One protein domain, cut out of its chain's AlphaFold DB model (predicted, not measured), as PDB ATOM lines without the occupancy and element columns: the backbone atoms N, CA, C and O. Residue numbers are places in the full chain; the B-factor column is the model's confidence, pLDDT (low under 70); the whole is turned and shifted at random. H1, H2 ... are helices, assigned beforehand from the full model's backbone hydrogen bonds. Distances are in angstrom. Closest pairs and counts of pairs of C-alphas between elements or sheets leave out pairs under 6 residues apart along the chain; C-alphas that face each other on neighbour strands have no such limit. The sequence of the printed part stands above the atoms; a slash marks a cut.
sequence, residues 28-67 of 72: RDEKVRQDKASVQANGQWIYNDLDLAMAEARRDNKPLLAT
ATOM      1  N   ARG A  28      19.024  39.678  26.128       92.31
ATOM      2  CA  ARG A  28      18.003  39.485  27.172       92.31
ATOM      3  C   ARG A  28      16.589  39.575  26.594       92.31
ATOM      4  O   ARG A  28      15.732  38.774  26.950       92.31
ATOM      5  N   ASP A  29      16.359  40.515  25.685       94.75
ATOM      6  CA  ASP A  29      15.042  40.730  25.093       94.75
ATOM      7  C   ASP A  29      14.632  39.557  24.187       94.75
ATOM      8  O   ASP A  29      13.475  39.137  24.225       94.75
ATOM      9  N   GLU A  30      15.573  38.969  23.438       95.44
ATOM     10  CA  GLU A  30      15.340  37.721  22.696       95.44
ATOM     11  C   GLU A  30      14.941  36.582  23.633       95.44
ATOM     12  O   GLU A  30      13.919  35.934  23.397       95.44
ATOM     13  N   LYS A  31      15.683  36.386  24.733       94.44
ATOM     14  CA  LYS A  31      15.380  35.344  25.724       94.44
ATOM     15  C   LYS A  31      13.982  35.519  26.319       94.44
ATOM     16  O   LYS A  31      13.229  34.554  26.399       94.44
ATOM     17  N   VAL A  32      13.598  36.746  26.681       94.88
ATOM     18  CA  VAL A  32      12.262  37.047  27.229       94.88
ATOM     19  C   VAL A  32      11.157  36.754  26.215       94.88
ATOM     20  O   VAL A  32      10.151  36.132  26.562       94.88
ATOM     21  N   ARG A  33      11.316  37.176  24.954       94.56
ATOM     22  CA  ARG A  33      10.288  36.928  23.932       94.56
ATOM     23  C   ARG A  33      10.170  35.452  23.576       94.56
ATOM     24  O   ARG A  33       9.053  34.970  23.394       94.56
ATOM     25  N   GLN A  34      11.293  34.747  23.489       94.56
ATOM     26  CA  GLN A  34      11.300  33.314  23.234       94.56
ATOM     27  C   GLN A  34      10.658  32.545  24.394       94.56
ATOM     28  O   GLN A  34       9.859  31.642  24.153       94.56
ATOM     29  N   ASP A  35      10.938  32.939  25.639       93.44
ATOM     30  CA  ASP A  35      10.310  32.328  26.807       93.44
ATOM     31  C   ASP A  35       8.790  32.512  26.805       93.44
ATOM     32  O   ASP A  35       8.044  31.541  26.932       93.44
ATOM     33  N   LYS A  36       8.326  33.745  26.558       93.44
ATOM     34  CA  LYS A  36       6.900  34.045  26.392       93.44
ATOM     35  C   LYS A  36       6.265  33.146  25.328       93.44
ATOM     36  O   LYS A  36       5.241  32.521  25.600       93.44
ATOM     37  N   ALA A  37       6.875  33.054  24.144       94.62
ATOM     38  CA  ALA A  37       6.364  32.217  23.061       94.62
ATOM     39  C   ALA A  37       6.275  30.738  23.476       94.62
ATOM     40  O   ALA A  37       5.263  30.089  23.216       94.62
ATOM     41  N   SER A  38       7.287  30.223  24.180       92.81
ATOM     42  CA  SER A  38       7.299  28.845  24.676       92.81
ATOM     43  C   SER A  38       6.201  28.577  25.709       92.81
ATOM     44  O   SER A  38       5.563  27.527  25.652       92.81
ATOM     45  N   VAL A  39       5.976  29.495  26.656       92.06
ATOM     46  CA  VAL A  39       4.934  29.342  27.686       92.06
ATOM     47  C   VAL A  39       3.547  29.349  27.050       92.06
ATOM     48  O   VAL A  39       2.724  28.490  27.362       92.06
ATOM     49  N   GLN A  40       3.307  30.276  26.121       92.94
ATOM     50  CA  GLN A  40       2.033  30.365  25.408       92.94
ATOM     51  C   GLN A  40       1.778  29.129  24.532       92.94
ATOM     52  O   GLN A  40       0.655  28.637  24.498       92.94
ATOM     53  N   ALA A  41       2.808  28.597  23.865       94.00
ATOM     54  CA  ALA A  41       2.679  27.425  22.996       94.00
ATOM     55  C   ALA A  41       2.397  26.119  23.756       94.00
ATOM     56  O   ALA A  41       1.714  25.246  23.229       94.00
ATOM     57  N   ASN A  42       2.902  25.975  24.986       90.94
ATOM     58  CA  ASN A  42       2.631  24.797  25.816       90.94
ATOM     59  C   ASN A  42       1.142  24.725  26.227       90.94
ATOM     60  O   ASN A  42       0.587  23.645  26.400       90.94
ATOM     61  N   GLY A  43       0.463  25.871  26.367       86.75
ATOM     62  CA  GLY A  43      -0.970  25.926  26.694       86.75
ATOM     63  C   GLY A  43      -1.318  25.502  28.128       86.75
ATOM     64  O   GLY A  43      -2.479  25.527  28.517       86.75
ATOM     65  N   GLN A  44      -0.315  25.147  28.936       88.94
ATOM     66  CA  GLN A  44      -0.475  24.785  30.346       88.94
ATOM     67  C   GLN A  44      -0.708  25.988  31.271       88.94
ATOM     68  O   GLN A  44      -1.136  25.802  32.407       88.94
ATOM     69  N   TRP A  45      -0.413  27.209  30.812       93.88
ATOM     70  CA  TRP A  45      -0.471  28.424  31.622       93.88
ATOM     71  C   TRP A  45      -1.297  29.514  30.949       93.88
ATOM     72  O   TRP A  45      -1.131  29.794  29.761       93.88
ATOM     73  N   ILE A  46      -2.118  30.199  31.744       94.69
ATOM     74  CA  ILE A  46      -2.760  31.453  31.349       94.69
ATOM     75  C   ILE A  46      -1.719  32.570  31.496       94.69
ATOM     76  O   ILE A  46      -1.295  32.901  32.604       94.69
ATOM     77  N   TYR A  47      -1.254  33.116  30.373       93.56
ATOM     78  CA  TYR A  47      -0.161  34.088  30.357       93.56
ATOM     79  C   TYR A  47      -0.682  35.525  30.438       93.56
ATOM     80  O   TYR A  47      -1.296  36.012  29.494       93.56
ATOM     81  N   ASN A  48      -0.347  36.223  31.528       93.50
ATOM     82  CA  ASN A  48      -0.649  37.647  31.728       93.50
ATOM     83  C   ASN A  48      -2.138  38.010  31.541       93.50
ATOM     84  O   ASN A  48      -2.458  39.078  31.024       93.50
ATOM     85  N   ASP A  49      -3.035  37.120  31.963       95.62
ATOM     86  CA  ASP A  49      -4.483  37.344  31.979       95.62
ATOM     87  C   ASP A  49      -5.049  36.856  33.318       95.62
ATOM     88  O   ASP A  49      -5.391  35.685  33.507       95.62
ATOM     89  N   LEU A  50      -5.043  37.756  34.302       96.25
ATOM     90  CA  LEU A  50      -5.457  37.426  35.662       96.25
ATOM     91  C   LEU A  50      -6.970  37.200  35.758       96.25
ATOM     92  O   LEU A  50      -7.404  36.342  36.525       96.25
ATOM     93  N   ASP A  51      -7.763  37.921  34.966       97.81
ATOM     94  CA  ASP A  51      -9.220  37.813  34.992       97.81
ATOM     95  C   ASP A  51      -9.676  36.441  34.491       97.81
ATOM     96  O   ASP A  51     -10.477  35.775  35.159       97.81
ATOM     97  N   LEU A  52      -9.099  35.967  33.379       96.94
ATOM     98  CA  LEU A  52      -9.329  34.613  32.880       96.94
ATOM     99  C   LEU A  52      -8.877  33.561  33.899       96.94
ATOM    100  O   LEU A  52      -9.618  32.621  34.185       96.94
ATOM    101  N   ALA A  53      -7.695  33.733  34.498       97.12
ATOM    102  CA  ALA A  53      -7.177  32.794  35.491       97.12
ATOM    103  C   ALA A  53      -8.074  32.702  36.734       97.12
ATOM    104  O   ALA A  53      -8.332  31.613  37.249       97.12
ATOM    105  N   MET A  54      -8.606  33.834  37.195       97.69
ATOM    106  CA  MET A  54      -9.560  33.880  38.296       97.69
ATOM    107  C   MET A  54     -10.908  33.247  37.924       97.69
ATOM    108  O   MET A  54     -11.519  32.583  38.766       97.69
ATOM    109  N   ALA A  55     -11.391  33.450  36.695       98.19
ATOM    110  CA  ALA A  55     -12.612  32.813  36.205       98.19
ATOM    111  C   ALA A  55     -12.463  31.285  36.158       98.19
ATOM    112  O   ALA A  55     -13.336  30.576  36.658       98.19
ATOM    113  N   GLU A  56     -11.333  30.791  35.654       97.19
ATOM    114  CA  GLU A  56     -11.050  29.361  35.540       97.19
ATOM    115  C   GLU A  56     -10.876  28.687  36.907       97.19
ATOM    116  O   GLU A  56     -11.481  27.649  37.175       97.19
ATOM    117  N   ALA A  57     -10.139  29.322  37.823       97.75
ATOM    118  CA  ALA A  57      -9.979  28.841  39.194       97.75
ATOM    119  C   ALA A  57     -11.333  28.696  39.917       97.75
ATOM    120  O   ALA A  57     -11.582  27.700  40.601       97.75
ATOM    121  N   ARG A  58     -12.248  29.660  39.721       97.75
ATOM    122  CA  ARG A  58     -13.624  29.577  40.239       97.75
ATOM    123  C   ARG A  58     -14.427  28.467  39.569       97.75
ATOM    124  O   ARG A  58     -15.097  27.721  40.280       97.75
ATOM    125  N   ARG A  59     -14.355  28.356  38.236       98.12
ATOM    126  CA  ARG A  59     -15.050  27.324  37.447       98.12
ATOM    127  C   ARG A  59     -14.683  25.920  37.924       98.12
ATOM    128  O   ARG A  59     -15.566  25.085  38.085       98.12
ATOM    129  N   ASP A  60     -13.403  25.692  38.201       96.94
ATOM    130  CA  ASP A  60     -12.869  24.398  38.631       96.94
ATOM    131  C   ASP A  60     -12.894  24.175  40.152       96.94
ATOM    132  O   ASP A  60     -12.505  23.103  40.614       96.94
ATOM    133  N   ASN A  61     -13.341  25.164  40.934       98.12
ATOM    134  CA  ASN A  61     -13.313  25.152  42.400       98.12
ATOM    135  C   ASN A  61     -11.909  24.845  42.969       98.12
ATOM    136  O   ASN A  61     -11.738  24.025  43.871       98.12
ATOM    137  N   LYS A  62     -10.874  25.489  42.415       97.69
ATOM    138  CA  LYS A  62      -9.471  25.299  42.814       97.69
ATOM    139  C   LYS A  62      -8.806  26.629  43.174       97.69
ATOM    140  O   LYS A  62      -9.177  27.665  42.625       97.69
ATOM    141  N   PRO A  63      -7.810  26.634  44.080       97.62
ATOM    142  CA  PRO A  63      -7.012  27.827  44.340       97.62
ATOM    143  C   PRO A  63      -6.187  28.225  43.108       97.62
ATOM    144  O   PRO A  63      -5.753  27.374  42.332       97.62
ATOM    145  N   LEU A  64      -5.940  29.529  42.956       96.88
ATOM    146  CA  LEU A  64      -5.109  30.082  41.888       96.88
ATOM    147  C   LEU A  64      -3.629  30.103  42.302       96.88
ATOM    148  O   LEU A  64      -3.283  30.678  43.334       96.88
ATOM    149  N   LEU A  65      -2.752  29.539  41.466       95.81
ATOM    150  CA  LEU A  65      -1.299  29.690  41.574       95.81
ATOM    151  C   LEU A  65      -0.817  30.769  40.596       95.81
ATOM    152  O   LEU A  65      -0.896  30.586  39.383       95.81
ATOM    153  N   ALA A  66      -0.270  31.863  41.122       95.25
ATOM    154  CA  ALA A  66       0.373  32.912  40.333       95.25
ATOM    155  C   ALA A  66       1.893  32.864  40.533       95.25
ATOM    156  O   ALA A  66       2.370  32.765  41.663       95.25
ATOM    157  N   THR A  67       2.658  32.940  39.442       93.69
ATOM    158  CA  THR A  67       4.128  32.948  39.491       93.69
ATOM    159  C   THR A  67       4.689  34.053  38.605       93.69
ATOM    160  O   THR A  67       4.103  34.400  37.580       93.69
TER     161      THR A  67
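What this domain is: This is residues 28 to 67 of the 72 residues of an uncharacterized protein of Pedosphaera sp (UniProt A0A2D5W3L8). Two helices, H1 and then H2, stand one after the other along a rod, with a winding link between them and no packing of one on the other. After H2 the last residues, 60 to 67, fold back toward the middle of the rod, while residues 28 to 35 of H1 stick out at the other end. The printed part has 40 residues with two named helices and no named strand, and its class is all helix. It is loose, with a radius of gyration of the C-alphas of 12.2 A, and spans 37 by 15 by 13 A.

How they stand to each other: H1, residues 28 to 42, and H2, residues 50 to 59, are apart, with no C-alpha of the one within 8 A of the other. A short link of 7 residues joins them. Residues 28 to 35, which belong to H1, stand free. In H1 and H2 every O i to N i+4 pair is within hydrogen-bond range.

Where its parts are: H1 begins at C-alpha 28 (18.003, 39.485, 27.172) and measures 21.3 A from first to last C-alpha. H2 measures 14.0 A and ends at C-alpha 59 (-15.050, 27.324, 37.447).

The domain as a whole: The C-alphas farthest apart, those of Arg 28 and Asn 61, are 37.7 A apart. The printed part has no cut, and no printed residue is under 70 in pLDDT.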